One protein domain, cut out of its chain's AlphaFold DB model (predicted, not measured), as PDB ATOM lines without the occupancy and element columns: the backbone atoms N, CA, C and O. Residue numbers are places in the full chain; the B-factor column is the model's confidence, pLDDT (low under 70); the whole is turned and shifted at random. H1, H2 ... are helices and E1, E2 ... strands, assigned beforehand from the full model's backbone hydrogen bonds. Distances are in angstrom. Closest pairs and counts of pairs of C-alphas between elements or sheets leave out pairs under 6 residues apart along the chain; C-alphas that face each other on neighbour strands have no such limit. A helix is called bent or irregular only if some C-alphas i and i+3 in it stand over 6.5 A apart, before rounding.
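Overview. This is residues 495 to 675 of the 676 residues of the protein "DNA polymerase I" of Phytoplasma australiense (UniProt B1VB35). A long helix, H8, runs out of a cluster of short helices like an arm; H2 packs across its first half, with H3, H4, H5 and H6 beyond, while H7 crosses its beginning and the small hairpin E1 E2 packs beside H7 and H8. At the arm's far end the printed part folds back through H9 and H10 toward H1. The printed part has 181 residues, mostly helix, in the order H1 to H7, E1, E2, H8, H9, H10; the sheet, E1 - E2, is antiparallel. It is compact, with a radius of gyration of the C-alphas of 17.5 A and spans of 53 by 43 by 28 A.

Arrangement. H1, residues 495 to 499, only just touches H10, residues 662 to 668, with 3 pairs of C-alphas within 8 A; the closest are Glu 499 and Ala 666, 6.6 A. H2, residues 504 to 512, touches H3, residues 515 to 522, at a steep tilt of 54 degrees, opposite ways; the closest C-alphas are Ala 509 and Ile 517, 5.5 A. H4, residues 530 to 537, is close to but not clearly touching H6, residues 569 to 578; the closest C-alphas are Phe 537 and Ile 575, 7.5 A. H5, residues 552 to 565, touches H6 with residues 558 to 562 alone, about perpendicular at 77 degrees; the closest C-alphas are Ala 562 and Ala 572, 5.1 A. H7, residues 584 to 600, touches H8, residues 625 to 651, about perpendicular at 85 degrees; the closest C-alphas are Leu 590 and Pro 625, 6.4 A. H2 touches H8 at 74 degrees, about perpendicular, with C-alphas Thr 504 and Leu 633 closest, 6.5 A. The hairpin of E1, residues 602 to 604, and E2, residues 610 to 612, has N 603 and O 611 at 2.9 A, within hydrogen-bond range. H9, residues 656 to 660, and H10 meet only through their link. Every O i to N i+4 pair is within hydrogen-bond range in H1, H2, H3, H4, H6, H7, H8 and H10, but 8 of 10 in H5 and 0 of 1 in H9, where 0 of 2 O i to N i+3 pairs are.

Along the chain. H1 begins at C-alpha 495, (55.358, 27.603, 77.691). H5 is 20.7 A long and only just irregular, with C-alphas 553 and 556 6.53 A apart; H7 is 24.2 A long. H8 runs 39.7 A from C-alpha 625 at (41.521, 2.458, 74.409) to C-alpha 651 at (45.650, 35.223, 96.436).

Size, cuts and confidence. The C-alphas farthest apart, Asn 543 and Pro 654, are 55.7 A apart. The printed part has no cut. The links H4 to H5 and E2 to H8 are long. Mean pLDDT of the printed part is 72.7; 60 residues are under 70, among them 652 to 675.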
ATOM      1  N   PRO A 495      54.498  27.309  76.542       39.91
ATOM      2  CA  PRO A 495      55.358  27.603  77.691       39.91
ATOM      3  C   PRO A 495      54.658  27.484  79.054       39.91
ATOM      4  O   PRO A 495      55.204  26.839  79.936       39.91
ATOM      5  N   PHE A 496      53.442  28.021  79.229       43.53
ATOM      6  CA  PHE A 496      52.723  27.921  80.512       43.53
ATOM      7  C   PHE A 496      52.262  26.482  80.791       43.53
ATOM      8  O   PHE A 496      52.427  25.977  81.899       43.53
ATOM      9  N   LEU A 497      51.755  25.795  79.763       45.91
ATOM     10  CA  LEU A 497      51.402  24.370  79.822       45.91
ATOM     11  C   LEU A 497      52.618  23.453  80.041       45.91
ATOM     12  O   LEU A 497      52.471  22.381  80.615       45.91
ATOM     13  N   ASN A 498      53.810  23.862  79.594       45.47
ATOM     14  CA  ASN A 498      55.071  23.160  79.843       45.47
ATOM     15  C   ASN A 498      55.663  23.480  81.227       45.47
ATOM     16  O   ASN A 498      56.494  22.714  81.706       45.47
ATOM     17  N   GLU A 499      55.281  24.602  81.850       49.88
ATOM     18  CA  GLU A 499      55.720  25.002  83.196       49.88
ATOM     19  C   GLU A 499      54.812  24.460  84.313       49.88
ATOM     20  O   GLU A 499      55.266  24.298  85.448       49.88
ATOM     21  N   PHE A 500      53.548  24.136  84.018       53.59
ATOM     22  CA  PHE A 500      52.720  23.342  84.924       53.59
ATOM     23  C   PHE A 500      53.214  21.889  84.886       53.59
ATOM     24  O   PHE A 500      53.356  21.349  83.787       53.59
ATOM     25  N   PRO A 501      53.463  21.218  86.030       55.09
ATOM     26  CA  PRO A 501      53.764  19.798  86.006       55.09
ATOM     27  C   PRO A 501      52.609  19.081  85.315       55.09
ATOM     28  O   PRO A 501      51.492  19.032  85.836       55.09
ATOM     29  N   LYS A 502      52.860  18.557  84.118       64.94
ATOM     30  CA  LYS A 502      51.978  17.572  83.508       64.94
ATOM     31  C   LYS A 502      51.911  16.431  84.524       64.94
ATOM     32  O   LYS A 502      52.944  16.000  85.018       64.94
ATOM     33  N   VAL A 503      50.716  16.115  85.017       76.81
ATOM     34  CA  VAL A 503      50.490  15.174  86.137       76.81
ATOM     35  C   VAL A 503      49.679  13.977  85.674       76.81
ATOM     36  O   VAL A 503      48.855  13.420  86.399       76.81
ATOM     37  N   THR A 504      49.903  13.592  84.430       81.25
ATOM     38  CA  THR A 504      49.224  12.532  83.708       81.25
ATOM     39  C   THR A 504      49.391  11.192  84.420       81.25
ATOM     40  O   THR A 504      48.383  10.522  84.664       81.25
ATOM     41  N   LEU A 505      50.600  10.810  84.860       82.56
ATOM     42  CA  LEU A 505      50.785   9.533  85.566       82.56
ATOM     43  C   LEU A 505      50.236   9.566  86.988       82.56
ATOM     44  O   LEU A 505      49.686   8.564  87.433       82.56
ATOM     45  N   LYS A 506      50.340  10.693  87.698       84.25
ATOM     46  CA  LYS A 506      49.719  10.838  89.027       84.25
ATOM     47  C   LYS A 506      48.195  10.753  88.949       84.25
ATOM     48  O   LYS A 506      47.574  10.009  89.704       84.25
ATOM     49  N   THR A 507      47.599  11.434  87.973       86.50
ATOM     50  CA  THR A 507      46.153  11.395  87.712       86.50
ATOM     51  C   THR A 507      45.710   9.973  87.369       86.50
ATOM     52  O   THR A 507      44.724   9.484  87.919       86.50
ATOM     53  N   LEU A 508      46.473   9.268  86.525       88.38
ATOM     54  CA  LEU A 508      46.227   7.861  86.209       88.38
ATOM     55  C   LEU A 508      46.376   6.955  87.438       88.38
ATOM     56  O   LEU A 508      45.544   6.077  87.658       88.38
ATOM     57  N   ALA A 509      47.406   7.169  88.256       88.88
ATOM     58  CA  ALA A 509      47.625   6.413  89.482       88.88
ATOM     59  C   ALA A 509      46.441   6.566  90.437       88.88
ATOM     60  O   ALA A 509      45.944   5.570  90.958       88.88
ATOM     61  N   PHE A 510      45.966   7.793  90.636       88.69
ATOM     62  CA  PHE A 510      44.846   8.099  91.513       88.69
ATOM     63  C   PHE A 510      43.521   7.541  90.979       88.69
ATOM     64  O   PHE A 510      42.908   6.705  91.645       88.69
ATOM     65  N   LEU A 511      43.110   7.940  89.767       91.31
ATOM     66  CA  LEU A 511      41.805   7.585  89.190       91.31
ATOM     67  C   LEU A 511      41.725   6.109  88.789       91.31
ATOM     68  O   LEU A 511      40.715   5.452  89.033       91.31
ATOM     69  N   GLY A 512      42.800   5.580  88.200       88.62
ATOM     70  CA  GLY A 512      42.894   4.186  87.768       88.62
ATOM     71  C   GLY A 512      43.302   3.216  88.873       88.62
ATOM     72  O   GLY A 512      43.254   2.007  88.669       88.62
ATOM     73  N   ASN A 513      43.692   3.722  90.047       88.94
ATOM     74  CA  ASN A 513      44.241   2.929  91.150       88.94
ATOM     75  C   ASN A 513      45.428   2.035  90.728       88.94
ATOM     76  O   ASN A 513      45.579   0.921  91.230       88.94
ATOM     77  N   VAL A 514      46.275   2.525  89.815       91.06
ATOM     78  CA  VAL A 514      47.380   1.750  89.231       91.06
ATOM     79  C   VAL A 514      48.492   1.571  90.260       91.06
ATOM     80  O   VAL A 514      49.253   2.500  90.554       91.06
ATOM     81  N   LYS A 515      48.598   0.367  90.828       90.25
ATOM     82  CA  LYS A 515      49.427   0.099  92.017       90.25
ATOM     83  C   LYS A 515      50.900   0.384  91.774       90.25
ATOM     84  O   LYS A 515      51.572   0.952  92.631       90.25
ATOM     85  N   LYS A 516      51.397   0.009  90.598       88.50
ATOM     86  CA  LYS A 516      52.806   0.168  90.231       88.50
ATOM     87  C   LYS A 516      53.198   1.642  90.110       88.50
ATOM     88  O   LYS A 516      54.254   2.027  90.600       88.50
ATOM     89  N   ILE A 517      52.321   2.479  89.546       87.62
ATOM     90  CA  ILE A 517      52.541   3.929  89.467       87.62
ATOM     91  C   ILE A 517      52.438   4.571  90.864       87.62
ATOM     92  O   ILE A 517      53.266   5.408  91.215       87.62
ATOM     93  N   LYS A 518      51.499   4.133  91.720       87.06
ATOM     94  CA  LYS A 518      51.442   4.587  93.126       87.06
ATOM     95  C   LYS A 518      52.720   4.248  93.895       87.06
ATOM     96  O   LYS A 518      53.274   5.107  94.575       87.06
ATOM     97  N   ALA A 519      53.209   3.016  93.760       87.12
ATOM     98  CA  ALA A 519      54.445   2.568  94.397       87.12
ATOM     99  C   ALA A 519      55.663   3.370  93.912       87.12
ATOM    100  O   ALA A 519      56.523   3.728  94.716       87.12
ATOM    101  N   PHE A 520      55.700   3.708  92.620       84.62
ATOM    102  CA  PHE A 520      56.724   4.576  92.050       84.62
ATOM    103  C   PHE A 520      56.758   5.945  92.748       84.62
ATOM    104  O   PHE A 520      57.800   6.339  93.272       84.62
ATOM    105  N   PHE A 521      55.619   6.639  92.851       80.19
ATOM    106  CA  PHE A 521      55.574   7.963  93.486       80.19
ATOM    107  C   PHE A 521      55.770   7.920  95.010       80.19
ATOM    108  O   PHE A 521      56.387   8.829  95.568       80.19
ATOM    109  N   ALA A 522      55.343   6.846  95.680       80.31
ATOM    110  CA  ALA A 522      55.566   6.652  97.116       80.31
ATOM    111  C   ALA A 522      57.052   6.468  97.485       80.31
ATOM    112  O   ALA A 522      57.456   6.779  98.604       80.31
ATOM    113  N   SER A 523      57.889   6.013  96.548       74.06
ATOM    114  CA  SER A 523      59.314   5.734  96.790       74.06
ATOM    115  C   SER A 523      60.224   6.975  96.936       74.06
ATOM    116  O   SER A 523      61.435   6.822  97.057       74.06
ATOM    117  N   LYS A 524      59.664   8.201  96.980       57.91
ATOM    118  CA  LYS A 524      60.377   9.504  97.000       57.91
ATOM    119  C   LYS A 524      61.363   9.654  95.834       57.91
ATOM    120  O   LYS A 524      62.578   9.628  95.990       57.91
ATOM    121  N   ASN A 525      60.771   9.873  94.668       56.81
ATOM    122  CA  ASN A 525      61.275   9.894  93.291       56.81
ATOM    123  C   ASN A 525      62.546  10.718  92.918       56.81
ATOM    124  O   ASN A 525      62.633  11.215  91.799       56.81
ATOM    125  N   GLN A 526      63.543  10.905  93.789       54.25
ATOM    126  CA  GLN A 526      64.674  11.814  93.520       54.25
ATOM    127  C   GLN A 526      66.014  11.150  93.159       54.25
ATOM    128  O   GLN A 526      66.928  11.866  92.765       54.25
ATOM    129  N   VAL A 527      66.162   9.818  93.224       60.91
ATOM    130  CA  VAL A 527      67.495   9.181  93.045       60.91
ATOM    131  C   VAL A 527      67.547   8.101  91.952       60.91
ATOM    132  O   VAL A 527      68.631   7.656  91.580       60.91
ATOM    133  N   MET A 528      66.411   7.690  91.375       73.31
ATOM    134  CA  MET A 528      66.430   6.663  90.326       73.31
ATOM    135  C   MET A 528      67.001   7.215  89.012       73.31
ATOM    136  O   MET A 528      66.461   8.161  88.433       73.31
ATOM    137  N   LYS A 529      68.067   6.586  88.507       81.44
ATOM    138  CA  LYS A 529      68.572   6.805  87.143       81.44
ATOM    139  C   LYS A 529      67.549   6.304  86.120       81.44
ATOM    140  O   LYS A 529      66.759   5.412  86.419       81.44
ATOM    141  N   GLU A 530      67.600   6.824  84.896       82.12
ATOM    142  CA  GLU A 530      66.693   6.439  83.801       82.12
ATOM    143  C   GLU A 530      66.603   4.915  83.614       82.12
ATOM    144  O   GLU A 530      65.504   4.364  83.617       82.12
ATOM    145  N   GLN A 531      67.741   4.211  83.613       80.00
ATOM    146  CA  GLN A 531      67.775   2.747  83.503       80.00
ATOM    147  C   GLN A 531      66.978   2.041  84.610       80.00
ATOM    148  O   GLN A 531      66.288   1.063  84.351       80.00
ATOM    149  N   GLN A 532      67.022   2.558  85.841       82.06
ATOM    150  CA  GLN A 532      66.288   1.977  86.967       82.06
ATOM    151  C   GLN A 532      64.778   2.181  86.818       82.06
ATOM    152  O   GLN A 532      64.011   1.331  87.259       82.06
ATOM    153  N   LYS A 533      64.337   3.271  86.177       83.81
ATOM    154  CA  LYS A 533      62.918   3.531  85.880       83.81
ATOM    155  C   LYS A 533      62.411   2.606  84.774       83.81
ATOM    156  O   LYS A 533      61.333   2.037  84.905       83.81
ATOM    157  N   ILE A 534      63.219   2.392  83.738       81.31
ATOM    158  CA  ILE A 534      62.946   1.416  82.672       81.31
ATOM    159  C   ILE A 534      62.783   0.015  83.274       81.31
ATOM    160  O   ILE A 534      61.778  -0.654  83.031       81.31
ATOM    161  N   THR A 535      63.718  -0.395  84.138       83.19
ATOM    162  CA  THR A 535      63.631  -1.670  84.863       83.19
ATOM    163  C   THR A 535      62.417  -1.720  85.785       83.19
ATOM    164  O   THR A 535      61.732  -2.737  85.824       83.19
ATOM    165  N   PHE A 536      62.106  -0.628  86.489       84.69
ATOM    166  CA  PHE A 536      60.937  -0.553  87.364       84.69
ATOM    167  C   PHE A 536      59.649  -0.828  86.587       84.69
ATOM    168  O   PHE A 536      58.862  -1.681  86.994       84.69
ATOM    169  N   PHE A 537      59.452  -0.176  85.439       84.38
ATOM    170  CA  PHE A 537      58.293  -0.423  84.579       84.38
ATOM    171  C   PHE A 537      58.360  -1.759  83.827       84.38
ATOM    172  O   PHE A 537      57.316  -2.229  83.382       84.38
ATOM    173  N   GLY A 538      59.504  -2.449  83.838       83.12
ATOM    174  CA  GLY A 538      59.681  -3.769  83.230       83.12
ATOM    175  C   GLY A 538      59.719  -3.712  81.705       83.12
ATOM    176  O   GLY A 538      59.180  -4.599  81.054       83.12
ATOM    177  N   LEU A 539      60.288  -2.640  81.149       83.19
ATOM    178  CA  LEU A 539      60.296  -2.380  79.711       83.19
ATOM    179  C   LEU A 539      61.460  -3.099  79.024       83.19
ATOM    180  O   LEU A 539      62.580  -3.103  79.542       83.19
ATOM    181  N   ASP A 540      61.223  -3.623  77.822       81.75
ATOM    182  CA  ASP A 540      62.281  -4.122  76.940       81.75
ATOM    183  C   ASP A 540      62.680  -3.034  75.941       81.75
ATOM    184  O   ASP A 540      61.956  -2.757  74.983       81.75
ATOM    185  N   THR A 541      63.847  -2.427  76.161       79.50
ATOM    186  CA  THR A 541      64.422  -1.396  75.284       79.50
ATOM    187  C   THR A 541      65.396  -1.955  74.248       79.50
ATOM    188  O   THR A 541      65.899  -1.196  73.427       79.50
ATOM    189  N   THR A 542      65.714  -3.255  74.293       76.50
ATOM    190  CA  THR A 542      66.747  -3.871  73.442       76.50
ATOM    191  C   THR A 542      66.197  -4.387  72.116       76.50
ATOM    192  O   THR A 542      66.877  -4.275  71.100       76.50
ATOM    193  N   ASN A 543      64.953  -4.878  72.105       66.25
ATOM    194  CA  ASN A 543      64.282  -5.422  70.916       66.25
ATOM    195  C   ASN A 543      62.965  -4.704  70.572       66.25
ATOM    196  O   ASN A 543      62.129  -5.246  69.845       66.25
ATOM    197  N   TYR A 544      62.758  -3.485  71.078       67.50
ATOM    198  CA  TYR A 544      61.541  -2.722  70.809       67.50
ATOM    199  C   TYR A 544      61.413  -2.376  69.319       67.50
ATOM    200  O   TYR A 544      62.175  -1.570  68.782       67.50
ATOM    201  N   ARG A 545      60.414  -2.962  68.654       61.25
ATOM    202  CA  ARG A 545      59.921  -2.490  67.359       61.25
ATOM    203  C   ARG A 545      58.709  -1.604  67.586       61.25
ATOM    204  O   ARG A 545      57.810  -1.934  68.357       61.25
ATOM    205  N   GLN A 546      58.700  -0.461  66.913       62.78
ATOM    206  CA  GLN A 546      57.610   0.504  66.962       62.78
ATOM    207  C   GLN A 546      56.441  -0.025  66.111       62.78
ATOM    208  O   GLN A 546      56.161   0.468  65.025       62.78
ATOM    209  N   ASP A 547      55.782  -1.085  66.585       52.59
ATOM    210  CA  ASP A 547      54.704  -1.764  65.851       52.59
ATOM    211  C   ASP A 547      53.393  -0.950  65.854       52.59
ATOM    212  O   ASP A 547      52.460  -1.231  65.099       52.59
ATOM    213  N   PHE A 548      53.334   0.108  66.671       53.84
ATOM    214  CA  PHE A 548      52.233   1.061  66.745       53.84
ATOM    215  C   PHE A 548      52.733   2.485  66.490       53.84
ATOM    216  O   PHE A 548      53.431   3.073  67.315       53.84
ATOM    217  N   SER A 549      52.320   3.077  65.367       54.59
ATOM    218  CA  SER A 549      52.325   4.531  65.229       54.59
ATOM    219  C   SER A 549      51.160   5.097  66.041       54.59
ATOM    220  O   SER A 549      49.986   4.897  65.706       54.59
ATOM    221  N   LEU A 550      51.487   5.763  67.149       58.09
ATOM    222  CA  LEU A 550      50.521   6.577  67.873       58.09
ATOM    223  C   LEU A 550      50.194   7.808  67.008       58.09
ATOM    224  O   LEU A 550      51.099   8.397  66.420       58.09
ATOM    225  N   PRO A 551      48.916   8.185  66.872       58.75
ATOM    226  CA  PRO A 551      48.540   9.441  66.230       58.75
ATOM    227  C   PRO A 551      49.226  10.662  66.863       58.75
ATOM    228  O   PRO A 551      49.447  10.673  68.070       58.75
ATOM    229  N   ASN A 552      49.457  11.724  66.083       55.88
ATOM    230  CA  ASN A 552      50.158  12.949  66.520       55.88
ATOM    231  C   ASN A 552      49.578  13.603  67.795       55.88
ATOM    232  O   ASN A 552      50.276  14.314  68.504       55.88
ATOM    233  N   TYR A 553      48.304  13.370  68.126       59.53
ATOM    234  CA  TYR A 553      47.706  13.892  69.360       59.53
ATOM    235  C   TYR A 553      48.208  13.195  70.644       59.53
ATOM    236  O   TYR A 553      47.892  13.645  71.741       59.53
ATOM    237  N   PHE A 554      48.988  12.114  70.537       68.00
ATOM    238  CA  PHE A 554      49.677  11.489  71.672       68.00
ATOM    239  C   PHE A 554      51.048  12.091  71.969       68.00
ATOM    240  O   PHE A 554      51.624  11.759  73.006       68.00
ATOM    241  N   ASP A 555      51.562  12.974  71.109       73.94
ATOM    242  CA  ASP A 555      52.851  13.634  71.331       73.94
ATOM    243  C   ASP A 555      52.852  14.382  72.668       73.94
ATOM    244  O   ASP A 555      53.834  14.338  73.406       73.94
ATOM    245  N   ASP A 556      51.721  14.986  73.040       73.31
ATOM    246  CA  ASP A 556      51.559  15.640  74.337       73.31
ATOM    247  C   ASP A 556      51.666  14.638  75.491       73.31
ATOM    248  O   ASP A 556      52.453  14.859  76.404       73.31
ATOM    249  N   MET A 557      50.996  13.482  75.415       77.88
ATOM    250  CA  MET A 557      51.103  12.437  76.443       77.88
ATOM    251  C   MET A 557      52.527  11.877  76.575       77.88
ATOM    252  O   MET A 557      52.993  11.622  77.684       77.88
ATOM    253  N   ILE A 558      53.223  11.675  75.450       82.19
ATOM    254  CA  ILE A 558      54.620  11.219  75.433       82.19
ATOM    255  C   ILE A 558      55.510  12.258  76.123       82.19
ATOM    256  O   ILE A 558      56.330  11.901  76.969       82.19
ATOM    257  N   ASN A 559      55.324  13.539  75.792       81.56
ATOM    258  CA  ASN A 559      56.056  14.645  76.403       81.56
ATOM    259  C   ASN A 559      55.787  14.738  77.913       81.56
ATOM    260  O   ASN A 559      56.733  14.903  78.683       81.56
ATOM    261  N   ASP A 560      54.528  14.595  78.335       78.81
ATOM    262  CA  ASP A 560      54.114  14.597  79.743       78.81
ATOM    263  C   ASP A 560      54.846  13.513  80.530       78.81
ATOM    264  O   ASP A 560      55.527  13.790  81.516       78.81
ATOM    265  N   ILE A 561      54.777  12.274  80.042       83.12
ATOM    266  CA  ILE A 561      55.399  11.116  80.687       83.12
ATOM    267  C   ILE A 561      56.923  11.262  80.728       83.12
ATOM    268  O   ILE A 561      57.540  10.955  81.750       83.12
ATOM    269  N   ALA A 562      57.539  11.742  79.643       85.81
ATOM    270  CA  ALA A 562      58.980  11.970  79.587       85.81
ATOM    271  C   ALA A 562      59.441  12.975  80.651       85.81
ATOM    272  O   ALA A 562      60.440  12.737  81.332       85.81
ATOM    273  N   GLN A 563      58.691  14.066  80.830       81.19
ATOM    274  CA  GLN A 563      58.979  15.088  81.833       81.19
ATOM    275  C   GLN A 563      58.725  14.584  83.260       81.19
ATOM    276  O   GLN A 563      59.606  14.705  84.109       81.19
ATOM    277  N   GLU A 564      57.570  13.964  83.521       79.88
ATOM    278  CA  GLU A 564      57.198  13.430  84.842       79.88
ATOM    279  C   GLU A 564      58.179  12.382  85.353       79.88
ATOM    280  O   GLU A 564      58.530  12.350  86.535       79.88
ATOM    281  N   LEU A 565      58.618  11.503  84.453       81.69
ATOM    282  CA  LEU A 565      59.558  10.445  84.781       81.69
ATOM    283  C   LEU A 565      61.010  10.888  84.626       81.69
ATOM    284  O   LEU A 565      61.885  10.147  85.064       81.69
ATOM    285  N   ASN A 566      61.291  12.060  84.053       83.81
ATOM    286  CA  ASN A 566      62.633  12.514  83.684       83.81
ATOM    287  C   ASN A 566      63.409  11.427  82.906       83.81
ATOM    288  O   ASN A 566      64.402  10.879  83.400       83.81
ATOM    289  N   ILE A 567      62.878  11.063  81.735       85.19
ATOM    290  CA  ILE A 567      63.417  10.072  80.787       85.19
ATOM    291  C   ILE A 567      63.370  10.629  79.355       85.19
ATOM    292  O   ILE A 567      62.681  11.611  79.084       85.19
ATOM    293  N   SER A 568      64.069   9.995  78.414       87.88
ATOM    294  CA  SER A 568      64.003  10.370  76.996       87.88
ATOM    295  C   SER A 568      62.612  10.130  76.377       87.88
ATOM    296  O   SER A 568      61.891   9.211  76.770       87.88
ATOM    297  N   LEU A 569      62.256  10.907  75.343       87.12
ATOM    298  CA  LEU A 569      61.000  10.736  74.586       87.12
ATOM    299  C   LEU A 569      60.859   9.330  73.991       87.12
ATOM    300  O   LEU A 569      59.765   8.772  73.973       87.12
ATOM    301  N   SER A 570      61.975   8.742  73.551       85.75
ATOM    302  CA  SER A 570      62.012   7.360  73.065       85.75
ATOM    303  C   SER A 570      61.541   6.386  74.149       85.75
ATOM    304  O   SER A 570      60.630   5.593  73.920       85.75
ATOM    305  N   ASN A 571      62.072   6.512  75.371       85.75
ATOM    306  CA  ASN A 571      61.691   5.653  76.490       85.75
ATOM    307  C   ASN A 571      60.258   5.915  76.978       85.75
ATOM    308  O   ASN A 571      59.554   4.967  77.320       85.75
ATOM    309  N   ALA A 572      59.782   7.162  76.950       87.44
ATOM    310  CA  ALA A 572      58.378   7.473  77.232       87.44
ATOM    311  C   ALA A 572      57.428   6.825  76.209       87.44
ATOM    312  O   ALA A 572      56.404   6.251  76.584       87.44
ATOM    313  N   ASN A 573      57.798   6.829  74.926       84.94
ATOM    314  CA  ASN A 573      57.040   6.131  73.893       84.94
ATOM    315  C   ASN A 573      57.039   4.603  74.109       84.94
ATOM    316  O   ASN A 573      56.013   3.953  73.897       84.94
ATOM    317  N   ILE A 574      58.146   4.022  74.583       84.75
ATOM    318  CA  ILE A 574      58.201   2.601  74.968       84.75
ATOM    319  C   ILE A 574      57.254   2.324  76.145       84.75
ATOM    320  O   ILE A 574      56.490   1.364  76.081       84.75
ATOM    321  N   ILE A 575      57.221   3.181  77.174       85.75
ATOM    322  CA  ILE A 575      56.279   3.058  78.305       85.75
ATOM    323  C   ILE A 575      54.832   3.039  77.825       85.75
ATOM    324  O   ILE A 575      54.059   2.174  78.237       85.75
ATOM    325  N   ILE A 576      54.451   3.965  76.947       83.00
ATOM    326  CA  ILE A 576      53.074   4.024  76.452       83.00
ATOM    327  C   ILE A 576      52.716   2.737  75.707       83.00
ATOM    328  O   ILE A 576      51.653   2.176  75.949       83.00
ATOM    329  N   ASN A 577      53.608   2.246  74.843       79.06
ATOM    330  CA  ASN A 577      53.324   1.099  73.981       79.06
ATOM    331  C   ASN A 577      53.466  -0.266  74.665       79.06
ATOM    332  O   ASN A 577      52.794  -1.202  74.236       79.06
ATOM    333  N   GLN A 578      54.326  -0.400  75.679       82.31
ATOM    334  CA  GLN A 578      54.567  -1.671  76.374       82.31
ATOM    335  C   GLN A 578      53.911  -1.757  77.745       82.31
ATOM    336  O   GLN A 578      53.578  -2.856  78.157       82.31
ATOM    337  N   TYR A 579      53.773  -0.653  78.481       84.94
ATOM    338  CA  TYR A 579      53.248  -0.681  79.846       84.94
ATOM    339  C   TYR A 579      51.788  -0.220  79.892       84.94
ATOM    340  O   TYR A 579      50.923  -0.971  80.338       84.94
ATOM    341  N   LEU A 580      51.477   0.971  79.365       82.12
ATOM    342  CA  LEU A 580      50.119   1.535  79.451       82.12
ATOM    343  C   LEU A 580      49.075   0.810  78.579       82.12
ATOM    344  O   LEU A 580      47.880   1.043  78.732       82.12
ATOM    345  N   THR A 581      49.509  -0.056  77.668       76.38
ATOM    346  CA  THR A 581      48.649  -0.885  76.806       76.38
ATOM    347  C   THR A 581      48.271  -2.231  77.411       76.38
ATOM    348  O   THR A 581      47.230  -2.768  77.041       76.38
ATOM    349  N   VAL A 582      49.118  -2.807  78.272       80.00
ATOM    350  CA  VAL A 582      48.991  -4.212  78.714       80.00
ATOM    351  C   VAL A 582      48.981  -4.385  80.232       80.00
ATOM    352  O   VAL A 582      48.724  -5.490  80.707       80.00
ATOM    353  N   ASP A 583      49.257  -3.334  81.011       87.94
ATOM    354  CA  ASP A 583      49.145  -3.405  82.467       87.94
ATOM    355  C   ASP A 583      47.698  -3.726  82.878       87.94
ATOM    356  O   ASP A 583      46.732  -3.144  82.370       87.94
ATOM    357  N   GLY A 584      47.552  -4.687  83.792       86.44
ATOM    358  CA  GLY A 584      46.248  -5.205  84.199       86.44
ATOM    359  C   GLY A 584      45.380  -4.179  84.930       86.44
ATOM    360  O   GLY A 584      44.170  -4.155  84.705       86.44
ATOM    361  N   ASP A 585      45.974  -3.303  85.750       90.88
ATOM    362  CA  ASP A 585      45.226  -2.254  86.454       90.88
ATOM    363  C   ASP A 585      44.714  -1.213  85.439       90.88
ATOM    364  O   ASP A 585      43.553  -0.801  85.497       90.88
ATOM    365  N   ILE A 586      45.548  -0.840  84.459       89.56
ATOM    366  CA  ILE A 586      45.183   0.118  83.401       89.56
ATOM    367  C   ILE A 586      44.116  -0.462  82.470       89.56
ATOM    368  O   ILE A 586      43.141   0.220  82.159       89.56
ATOM    369  N   THR A 587      44.258  -1.724  82.064       87.12
ATOM    370  CA  THR A 587      43.269  -2.415  81.219       87.12
ATOM    371  C   THR A 587      41.921  -2.513  81.935       87.12
ATOM    372  O   THR A 587      40.892  -2.156  81.368       87.12
ATOM    373  N   CYS A 588      41.922  -2.882  83.222       89.19
ATOM    374  CA  CYS A 588      40.711  -2.898  84.042       89.19
ATOM    375  C   CYS A 588      40.068  -1.506  84.153       89.19
ATOM    376  O   CYS A 588      38.843  -1.373  84.119       89.19
ATOM    377  N   PHE A 589      40.876  -0.451  84.281       91.62
ATOM    378  CA  PHE A 589      40.371   0.916  84.321       91.62
ATOM    379  C   PHE A 589      39.760   1.352  82.982       91.62
ATOM    380  O   PHE A 589      38.661   1.905  82.959       91.62
ATOM    381  N   LEU A 590      40.418   1.041  81.865       87.44
ATOM    382  CA  LEU A 590      39.912   1.273  80.512       87.44
ATOM    383  C   LEU A 590      38.566   0.586  80.265       87.44
ATOM    384  O   LEU A 590      37.657   1.209  79.714       87.44
ATOM    385  N   ASP A 591      38.414  -0.661  80.709       86.19
ATOM    386  CA  ASP A 591      37.157  -1.402  80.587       86.19
ATOM    387  C   ASP A 591      36.011  -0.707  81.334       86.19
ATOM    388  O   ASP A 591      34.899  -0.620  80.808       86.19
ATOM    389  N   LYS A 592      36.285  -0.126  82.512       89.31
ATOM    390  CA  LYS A 592      35.300   0.680  83.256       89.31
ATOM    391  C   LYS A 592      34.893   1.937  82.490       89.31
ATOM    392  O   LYS A 592      33.704   2.240  82.418       89.31
ATOM    393  N   LEU A 593      35.848   2.651  81.886       89.00
ATOM    394  CA  LEU A 593      35.549   3.831  81.064       89.00
ATOM    395  C   LEU A 593      34.707   3.452  79.835       89.00
ATOM    396  O   LEU A 593      33.716   4.109  79.520       89.00
ATOM    397  N   LEU A 594      35.045   2.349  79.161       83.62
ATOM    398  CA  LEU A 594      34.271   1.840  78.024       83.62
ATOM    399  C   LEU A 594      32.860   1.401  78.431       83.62
ATOM    400  O   LEU A 594      31.915   1.589  77.662       83.62
ATOM    401  N   GLN A 595      32.703   0.819  79.621       81.69
ATOM    402  CA  GLN A 595      31.397   0.472  80.169       81.69
ATOM    403  C   GLN A 595      30.547   1.725  80.416       81.69
ATOM    404  O   GLN A 595      29.406   1.762  79.959       81.69
ATOM    405  N   GLN A 596      31.117   2.777  81.015       83.75
ATOM    406  CA  GLN A 596      30.416   4.053  81.207       83.75
ATOM    407  C   GLN A 596      29.913   4.640  79.885       83.75
ATOM    408  O   GLN A 596      28.765   5.065  79.801       83.75
ATOM    409  N   ILE A 597      30.718   4.606  78.819       77.81
ATOM    410  CA  ILE A 597      30.283   5.102  77.503       77.81
ATOM    411  C   ILE A 597      29.142   4.254  76.945       77.81
ATOM    412  O   ILE A 597      28.188   4.796  76.391       77.81
ATOM    413  N   LYS A 598      29.204   2.925  77.086       71.19
ATOM    414  CA  LYS A 598      28.120   2.042  76.627       71.19
ATOM    415  C   LYS A 598      26.811   2.324  77.364       71.19
ATOM    416  O   LYS A 598      25.757   2.298  76.731       71.19
ATOM    417  N   GLU A 599      26.883   2.593  78.663       71.81
ATOM    418  CA  GLU A 599      25.720   2.819  79.525       71.81
ATOM    419  C   GLU A 599      25.152   4.238  79.390       71.81
ATOM    420  O   GLU A 599      23.940   4.403  79.271       71.81
ATOM    421  N   HIS A 600      26.017   5.251  79.355       76.06
ATOM    422  CA  HIS A 600      25.633   6.657  79.504       76.06
ATOM    423  C   HIS A 600      25.946   7.534  78.286       76.06
ATOM    424  O   HIS A 600      25.441   8.648  78.199       76.06
ATOM    425  N   GLN A 601      26.747   7.049  77.329       75.94
ATOM    426  CA  GLN A 601      27.206   7.786  76.135       75.94
ATOM    427  C   GLN A 601      28.123   8.995  76.418       75.94
ATOM    428  O   GLN A 601      28.466   9.761  75.511       75.94
ATOM    429  N   TYR A 602      28.575   9.148  77.661       82.81
ATOM    430  CA  TYR A 602      29.571  10.127  78.082       82.81
ATOM    431  C   TYR A 602      30.521   9.517  79.118       82.81
ATOM    432  O   TYR A 602      30.201   8.512  79.753       82.81
ATOM    433  N   LEU A 603      31.681  10.146  79.297       87.12
ATOM    434  CA  LEU A 603      32.567   9.918  80.440       87.12
ATOM    435  C   LEU A 603      32.352  10.988  81.507       87.12
ATOM    436  O   LEU A 603      31.995  12.118  81.182       87.12
ATOM    437  N   GLU A 604      32.612  10.649  82.766       89.75
ATOM    438  CA  GLU A 604      32.443  11.565  83.896       89.75
ATOM    439  C   GLU A 604      33.770  11.793  84.631       89.75
ATOM    440  O   GLU A 604      34.347  10.850  85.169       89.75
ATOM    441  N   THR A 605      34.263  13.038  84.667       90.75
ATOM    442  CA  THR A 605      35.477  13.381  85.433       90.75
ATOM    443  C   THR A 605      35.245  13.235  86.939       90.75
ATOM    444  O   THR A 605      34.112  13.148  87.413       90.75
ATOM    445  N   PHE A 606      36.324  13.270  87.723       89.12
ATOM    446  CA  PHE A 606      36.266  13.274  89.185       89.12
ATOM    447  C   PHE A 606      35.316  14.351  89.733       89.12
ATOM    448  O   PHE A 606      34.547  14.093  90.656       89.12
ATOM    449  N   TRP A 607      35.307  15.529  89.102       86.94
ATOM    450  CA  TRP A 607      34.455  16.661  89.466       86.94
ATOM    451  C   TRP A 607      33.075  16.646  88.795       86.94
ATOM    452  O   TRP A 607      32.395  17.666  88.794       86.94
ATOM    453  N   LYS A 608      32.635  15.503  88.248       90.62
ATOM    454  CA  LYS A 608      31.316  15.310  87.612       90.62
ATOM    455  C   LYS A 608      31.128  16.025  86.270       90.62
ATOM    456  O   LYS A 608      30.000  16.228  85.814       90.62
ATOM    457  N   ARG A 609      32.213  16.388  85.576       89.88
ATOM    458  CA  ARG A 609      32.104  16.949  84.221       89.88
ATOM    459  C   ARG A 609      31.782  15.831  83.243       89.88
ATOM    460  O   ARG A 609      32.486  14.825  83.216       89.88
ATOM    461  N   LYS A 610      30.766  16.037  82.408       88.06
ATOM    462  CA  LYS A 610      30.400  15.101  81.343       88.06
ATOM    463  C   LYS A 610      31.214  15.392  80.083       88.06
ATOM    464  O   LYS A 610      31.284  16.532  79.634       88.06
ATOM    465  N   ILE A 611      31.812  14.354  79.509       83.75
ATOM    466  CA  ILE A 611      32.526  14.382  78.229       83.75
ATOM    467  C   ILE A 611      31.712  13.537  77.253       83.75
ATOM    468  O   ILE A 611      31.757  12.308  77.298       83.75
ATOM    469  N   PHE A 612      30.923  14.189  76.406       76.56
ATOM    470  CA  PHE A 612      30.029  13.509  75.471       76.56
ATOM    471  C   PHE A 612      30.806  12.847  74.327       76.56
ATOM    472  O   PHE A 612      31.604  13.497  73.656       76.56
ATOM    473  N   CYS A 613      30.555  11.558  74.077       71.12
ATOM    474  CA  CYS A 613      31.332  10.761  73.118       71.12
ATOM    475  C   CYS A 613      30.623  10.535  71.764       71.12
ATOM    476  O   CYS A 613      31.143   9.790  70.934       71.12
ATOM    477  N   PHE A 614      29.469  11.174  71.518       56.09
ATOM    478  CA  PHE A 614      28.584  10.939  70.358       56.09
ATOM    479  C   PHE A 614      29.212  11.189  68.977       56.09
ATOM    480  O   PHE A 614      28.733  10.645  67.985       56.09
ATOM    481  N   SER A 615      30.257  12.014  68.902       45.16
ATOM    482  CA  SER A 615      30.862  12.481  67.649       45.16
ATOM    483  C   SER A 615      32.311  12.045  67.458       45.16
ATOM    484  O   SER A 615      32.927  12.454  66.476       45.16
ATOM    485  N   LEU A 616      32.879  11.230  68.358       53.97
ATOM    486  CA  LEU A 616      34.265  10.791  68.216       53.97
ATOM    487  C   LEU A 616      34.379   9.900  66.961       53.97
ATOM    488  O   LEU A 616      33.870   8.777  66.978       53.97
ATOM    489  N   PRO A 617      35.106  10.323  65.900       45.81
ATOM    490  CA  PRO A 617      35.337   9.523  64.682       45.81
ATOM    491  C   PRO A 617      36.109   8.216  64.949       45.81
ATOM    492  O   PRO A 617      36.366   7.420  64.052       45.81
ATOM    493  N   PHE A 618      36.505   8.030  66.204       49.91
ATOM    494  CA  PHE A 618      37.452   7.082  66.749       49.91
ATOM    495  C   PHE A 618      36.754   5.983  67.570       49.91
ATOM    496  O   PHE A 618      37.317   5.481  68.531       49.91
ATOM    497  N   LEU A 619      35.497   5.641  67.296       50.56
ATOM    498  CA  LEU A 619      34.863   4.457  67.904       50.56
ATOM    499  C   LEU A 619      34.773   3.279  66.927       50.56
ATOM    500  O   LEU A 619      34.401   2.176  67.327       50.56
ATOM    501  N   ASP A 620      35.189   3.480  65.675       42.75
ATOM    502  CA  ASP A 620      35.160   2.460  64.637       42.75
ATOM    503  C   ASP A 620      36.587   1.952  64.324       42.75
ATOM    504  O   ASP A 620      37.421   2.662  63.772       42.75
ATOM    505  N   LYS A 621      36.832   0.673  64.659       41.91
ATOM    506  CA  LYS A 621      37.986  -0.190  64.296       41.91
ATOM    507  C   LYS A 621      39.320  -0.022  65.070       41.91
ATOM    508  O   LYS A 621      40.191   0.777  64.761       41.91
ATOM    509  N   LYS A 622      39.561  -0.990  65.968       44.22
ATOM    510  CA  LYS A 622      40.864  -1.603  66.338       44.22
ATOM    511  C   LYS A 622      42.008  -0.746  66.954       44.22
ATOM    512  O   LYS A 622      43.025  -1.352  67.275       44.22
ATOM    513  N   LYS A 623      41.892   0.573  67.203       52.34
ATOM    514  CA  LYS A 623      43.005   1.399  67.773       52.34
ATOM    515  C   LYS A 623      42.638   2.425  68.885       52.34
ATOM    516  O   LYS A 623      43.211   3.509  68.924       52.34
ATOM    517  N   HIS A 624      41.714   2.127  69.810       59.56
ATOM    518  CA  HIS A 624      41.025   3.185  70.595       59.56
ATOM    519  C   HIS A 624      41.137   3.307  72.135       59.56
ATOM    520  O   HIS A 624      40.854   4.407  72.613       59.56
ATOM    521  N   PRO A 625      41.581   2.324  72.943       67.44
ATOM    522  CA  PRO A 625      41.521   2.458  74.409       67.44
ATOM    523  C   PRO A 625      42.385   3.602  74.969       67.44
ATOM    524  O   PRO A 625      41.922   4.405  75.772       67.44
ATOM    525  N   LEU A 626      43.619   3.747  74.483       72.06
ATOM    526  CA  LEU A 626      44.552   4.781  74.953       72.06
ATOM    527  C   LEU A 626      44.098   6.211  74.635       72.06
ATOM    528  O   LEU A 626      44.360   7.117  75.418       72.06
ATOM    529  N   SER A 627      43.407   6.419  73.509       72.88
ATOM    530  CA  SER A 627      42.917   7.759  73.136       72.88
ATOM    531  C   SER A 627      41.825   8.201  74.104       72.88
ATOM    532  O   SER A 627      41.773   9.359  74.513       72.88
ATOM    533  N   LEU A 628      40.983   7.246  74.505       77.38
ATOM    534  CA  LEU A 628      39.938   7.466  75.487       77.38
ATOM    535  C   LEU A 628      40.515   7.772  76.869       77.38
ATOM    536  O   LEU A 628      40.079   8.722  77.517       77.38
ATOM    537  N   LEU A 629      41.515   6.994  77.296       82.88
ATOM    538  CA  LEU A 629      42.219   7.239  78.550       82.88
ATOM    539  C   LEU A 629      42.842   8.629  78.568       82.88
ATOM    540  O   LEU A 629      42.664   9.363  79.530       82.88
ATOM    541  N   PHE A 630      43.535   9.003  77.495       79.81
ATOM    542  CA  PHE A 630      44.173  10.306  77.405       79.81
ATOM    543  C   PHE A 630      43.154  11.445  77.488       79.81
ATOM    544  O   PHE A 630      43.312  12.332  78.322       79.81
ATOM    545  N   LEU A 631      42.067  11.382  76.710       78.69
ATOM    546  CA  LEU A 631      40.987  12.372  76.765       78.69
ATOM    547  C   LEU A 631      40.412  12.504  78.184       78.69
ATOM    548  O   LEU A 631      40.208  13.613  78.677       78.69
ATOM    549  N   PHE A 632      40.182  11.372  78.850       86.81
ATOM    550  CA  PHE A 632      39.672  11.334  80.213       86.81
ATOM    551  C   PHE A 632      40.638  11.972  81.220       86.81
ATOM    552  O   PHE A 632      40.226  12.796  82.039       86.81
ATOM    553  N   LEU A 633      41.923  11.614  81.163       85.50
ATOM    554  CA  LEU A 633      42.950  12.168  82.046       85.50
ATOM    555  C   LEU A 633      43.098  13.678  81.833       85.50
ATOM    556  O   LEU A 633      43.071  14.428  82.805       85.50
ATOM    557  N   GLN A 634      43.161  14.134  80.580       79.56
ATOM    558  CA  GLN A 634      43.291  15.554  80.248       79.56
ATOM    559  C   GLN A 634      42.109  16.384  80.752       79.56
ATOM    560  O   GLN A 634      42.309  17.465  81.296       79.56
ATOM    561  N   ALA A 635      40.879  15.871  80.659       81.62
ATOM    562  CA  ALA A 635      39.717  16.571  81.200       81.62
ATOM    563  C   ALA A 635      39.789  16.747  82.730       81.62
ATOM    564  O   ALA A 635      39.460  17.816  83.242       81.62
ATOM    565  N   ASN A 636      40.270  15.732  83.460       86.69
ATOM    566  CA  ASN A 636      40.486  15.828  84.907       86.69
ATOM    567  C   ASN A 636      41.613  16.816  85.255       86.69
ATOM    568  O   ASN A 636      41.475  17.606  86.187       86.69
ATOM    569  N   ILE A 637      42.710  16.798  84.493       81.06
ATOM    570  CA  ILE A 637      43.830  17.733  84.662       81.06
ATOM    571  C   ILE A 637      43.370  19.172  84.405       81.06
ATOM    572  O   ILE A 637      43.714  20.070  85.172       81.06
ATOM    573  N   LEU A 638      42.546  19.394  83.380       78.75
ATOM    574  CA  LEU A 638      42.009  20.712  83.058       78.75
ATOM    575  C   LEU A 638      41.126  21.262  84.186       78.75
ATOM    576  O   LEU A 638      41.249  22.436  84.534       78.75
ATOM    577  N   ASP A 639      40.273  20.431  84.795       82.88
ATOM    578  CA  ASP A 639      39.480  20.836  85.965       82.88
ATOM    579  C   ASP A 639      40.389  21.301  87.118       82.88
ATOM    580  O   ASP A 639      40.155  22.358  87.710       82.88
ATOM    581  N   LEU A 640      41.477  20.573  87.389       79.69
ATOM    582  CA  LEU A 640      42.456  20.952  88.415       79.69
ATOM    583  C   LEU A 640      43.177  22.258  88.088       79.69
ATOM    584  O   LEU A 640      43.328  23.108  88.966       79.69
ATOM    585  N   GLN A 641      43.589  22.443  86.834       76.81
ATOM    586  CA  GLN A 641      44.226  23.679  86.380       76.81
ATOM    587  C   GLN A 641      43.298  24.881  86.563       76.81
ATOM    588  O   GLN A 641      43.739  25.917  87.064       76.81
ATOM    589  N   LYS A 642      42.007  24.745  86.223       80.31
ATOM    590  CA  LYS A 642      41.007  25.803  86.433       80.31
ATOM    591  C   LYS A 642      40.861  26.156  87.916       80.31
ATOM    592  O   LYS A 642      40.884  27.337  88.262       80.31
ATOM    593  N   ILE A 643      40.756  25.156  88.795       80.75
ATOM    594  CA  ILE A 643      40.643  25.361  90.251       80.75
ATOM    595  C   ILE A 643      41.878  26.086  90.792       80.75
ATOM    596  O   ILE A 643      41.757  27.094  91.493       80.75
ATOM    597  N   ALA A 644      43.066  25.595  90.449       75.69
ATOM    598  CA  ALA A 644      44.316  26.140  90.952       75.69
ATOM    599  C   ALA A 644      44.542  27.578  90.454       75.69
ATOM    600  O   ALA A 644      44.936  28.461  91.219       75.69
ATOM    601  N   PHE A 645      44.193  27.842  89.193       75.31
ATOM    602  CA  PHE A 645      44.208  29.182  88.622       75.31
ATOM    603  C   PHE A 645      43.292  30.151  89.381       75.31
ATOM    604  O   PHE A 645      43.715  31.257  89.724       75.31
ATOM    605  N   LEU A 646      42.060  29.740  89.694       79.19
ATOM    606  CA  LEU A 646      41.112  30.569  90.444       79.19
ATOM    607  C   LEU A 646      41.595  30.872  91.862       79.19
ATOM    608  O   LEU A 646      41.509  32.016  92.310       79.19
ATOM    609  N   GLN A 647      42.123  29.876  92.572       76.94
ATOM    610  CA  GLN A 647      42.674  30.071  93.915       76.94
ATOM    611  C   GLN A 647      43.846  31.043  93.902       76.94
ATOM    612  O   GLN A 647      43.903  31.974  94.703       76.94
ATOM    613  N   LEU A 648      44.755  30.878  92.949       72.25
ATOM    614  CA  LEU A 648      45.878  31.779  92.797       72.25
ATOM    615  C   LEU A 648      45.422  33.209  92.473       72.25
ATOM    616  O   LEU A 648      45.907  34.162  93.084       72.25
ATOM    617  N   PHE A 649      44.473  33.368  91.550       74.06
ATOM    618  CA  PHE A 649      43.911  34.677  91.230       74.06
ATOM    619  C   PHE A 649      43.297  35.353  92.468       74.06
ATOM    620  O   PHE A 649      43.422  36.565  92.626       74.06
ATOM    621  N   ARG A 650      42.693  34.583  93.388       75.50
ATOM    622  CA  ARG A 650      42.197  35.094  94.680       75.50
ATOM    623  C   ARG A 650      43.334  35.556  95.610       75.50
ATOM    624  O   ARG A 650      43.138  36.514  96.356       75.50
ATOM    625  N   HIS A 651      44.505  34.913  95.568       70.00
ATOM    626  CA  HIS A 651      45.650  35.223  96.436       70.00
ATOM    627  C   HIS A 651      46.553  36.365  95.938       70.00
ATOM    628  O   HIS A 651      47.186  37.034  96.754       70.00
ATOM    629  N   LEU A 652      46.626  36.619  94.629       66.94
ATOM    630  CA  LEU A 652      47.483  37.662  94.055       66.94
ATOM    631  C   LEU A 652      46.712  38.987  93.871       66.94
ATOM    632  O   LEU A 652      45.764  39.058  93.094       66.94
ATOM    633  N   LYS A 653      47.148  40.080  94.517       55.00
ATOM    634  CA  LYS A 653      46.720  41.463  94.197       55.00
ATOM    635  C   LYS A 653      47.952  42.365  94.010       55.00
ATOM    636  O   LYS A 653      48.757  42.393  94.936       55.00
ATOM    637  N   PRO A 654      48.093  43.185  92.936       57.62
ATOM    638  CA  PRO A 654      47.306  43.339  91.700       57.62
ATOM    639  C   PRO A 654      47.908  42.585  90.483       57.62
ATOM    640  O   PRO A 654      49.005  42.039  90.557       57.62
ATOM    641  N   ILE A 655      47.199  42.606  89.338       52.59
ATOM    642  CA  ILE A 655      47.470  41.870  88.074       52.59
ATOM    643  C   ILE A 655      48.935  41.913  87.591       52.59
ATOM    644  O   ILE A 655      49.420  40.941  87.014       52.59
ATOM    645  N   ASN A 656      49.674  42.989  87.872       52.34
ATOM    646  CA  ASN A 656      51.087  43.111  87.492       52.34
ATOM    647  C   ASN A 656      51.991  42.037  88.133       52.34
ATOM    648  O   ASN A 656      53.028  41.700  87.567       52.34
ATOM    649  N   GLN A 657      51.580  41.446  89.259       51.66
ATOM    650  CA  GLN A 657      52.305  40.359  89.920       51.66
ATOM    651  C   GLN A 657      52.019  38.972  89.316       51.66
ATOM    652  O   GLN A 657      52.822  38.065  89.503       51.66
ATOM    653  N   LEU A 658      50.923  38.778  88.570       52.56
ATOM    654  CA  LEU A 658      50.579  37.470  87.981       52.56
ATOM    655  C   LEU A 658      51.585  37.037  86.904       52.56
ATOM    656  O   LEU A 658      51.994  35.882  86.879       52.56
ATOM    657  N   LYS A 659      52.038  37.967  86.049       50.91
ATOM    658  CA  LYS A 659      53.026  37.670  84.992       50.91
ATOM    659  C   LYS A 659      54.426  37.377  85.535       50.91
ATOM    660  O   LYS A 659      55.124  36.539  84.983       50.91
ATOM    661  N   GLN A 660      54.840  38.063  86.602       53.72
ATOM    662  CA  GLN A 660      56.178  37.909  87.189       53.72
ATOM    663  C   GLN A 660      56.310  36.650  88.057       53.72
ATOM    664  O   GLN A 660      57.418  36.184  88.293       53.72
ATOM    665  N   ASN A 661      55.187  36.086  88.508       54.72
ATOM    666  CA  ASN A 661      55.168  34.978  89.455       54.72
ATOM    667  C   ASN A 661      54.776  33.632  88.834       54.72
ATOM    668  O   ASN A 661      54.547  32.706  89.596       54.72
ATOM    669  N   ILE A 662      54.737  33.469  87.504       51.94
ATOM    670  CA  ILE A 662      54.394  32.183  86.848       51.94
ATOM    671  C   ILE A 662      55.131  30.963  87.460       51.94
ATOM    672  O   ILE A 662      54.466  29.976  87.779       51.94
ATOM    673  N   PRO A 663      56.435  31.032  87.789       50.41
ATOM    674  CA  PRO A 663      57.117  29.930  88.481       50.41
ATOM    675  C   PRO A 663      56.605  29.669  89.913       50.41
ATOM    676  O   PRO A 663      56.540  28.528  90.373       50.41
ATOM    677  N   LEU A 664      56.210  30.722  90.634       51.62
ATOM    678  CA  LEU A 664      55.554  30.645  91.947       51.62
ATOM    679  C   LEU A 664      54.138  30.062  91.832       51.62
ATOM    680  O   LEU A 664      53.722  29.329  92.725       51.62
ATOM    681  N   ILE A 665      53.433  30.326  90.725       51.16
ATOM    682  CA  ILE A 665      52.120  29.749  90.402       51.16
ATOM    683  C   ILE A 665      52.235  28.233  90.262       51.16
ATOM    684  O   ILE A 665      51.537  27.504  90.966       51.16
ATOM    685  N   ALA A 666      53.156  27.756  89.421       49.69
ATOM    686  CA  ALA A 666      53.408  26.327  89.243       49.69
ATOM    687  C   ALA A 666      53.752  25.637  90.579       49.69
ATOM    688  O   ALA A 666      53.278  24.538  90.868       49.69
ATOM    689  N   LYS A 667      54.506  26.323  91.449       49.75
ATOM    690  CA  LYS A 667      54.885  25.827  92.779       49.75
ATOM    691  C   LYS A 667      53.738  25.843  93.802       49.75
ATOM    692  O   LYS A 667      53.671  24.942  94.633       49.75
ATOM    693  N   ALA A 668      52.837  26.825  93.759       47.16
ATOM    694  CA  ALA A 668      51.690  26.940  94.669       47.16
ATOM    695  C   ALA A 668      50.548  25.968  94.334       47.16
ATOM    696  O   ALA A 668      49.751  25.645  95.207       47.16
ATOM    697  N   CYS A 669      50.488  25.474  93.094       46.34
ATOM    698  CA  CYS A 669      49.562  24.412  92.685       46.34
ATOM    699  C   CYS A 669      50.042  23.015  93.125       46.34
ATOM    700  O   CYS A 669      49.262  22.068  93.155       46.34
ATOM    701  N   ASN A 670      51.315  22.887  93.509       47.12
ATOM    702  CA  ASN A 670      51.951  21.634  93.913       47.12
ATOM    703  C   ASN A 670      51.281  20.907  95.108       47.12
ATOM    704  O   ASN A 670      51.200  19.688  95.055       47.12
ATOM    705  N   PRO A 671      50.716  21.576  96.135       38.97
ATOM    706  CA  PRO A 671      49.969  20.907  97.206       38.97
ATOM    707  C   PRO A 671      48.683  20.222  96.718       38.97
ATOM    708  O   PRO A 671      48.313  19.171  97.225       38.97
ATOM    709  N   PHE A 672      48.015  20.756  95.686       45.38
ATOM    710  CA  PHE A 672      46.889  20.063  95.042       45.38
ATOM    711  C   PHE A 672      47.357  18.840  94.246       45.38
ATOM    712  O   PHE A 672      46.614  17.873  94.122       45.38
ATOM    713  N   LEU A 673      48.606  18.847  93.768       47.72
ATOM    714  CA  LEU A 673      49.283  17.700  93.152       47.72
ATOM    715  C   LEU A 673      49.833  16.682  94.169       47.72
ATOM    716  O   LEU A 673      50.396  15.672  93.742       47.72
ATOM    717  N   GLU A 674      49.731  16.960  95.474       43.59
ATOM    718  CA  GLU A 674      49.981  16.003  96.567       43.59
ATOM    719  C   GLU A 674      48.688  15.314  97.041       43.59
ATOM    720  O   GLU A 674      48.755  14.307  97.742       43.59
ATOM    721  N   ILE A 675      47.511  15.833  96.653       44.84
ATOM    722  CA  ILE A 675      46.208  15.171  96.863       44.84
ATOM    723  C   ILE A 675      46.061  13.946  95.935       44.84
ATOM    724  O   ILE A 675      45.382  12.983  96.298       44.84
TER     725      ILE A 675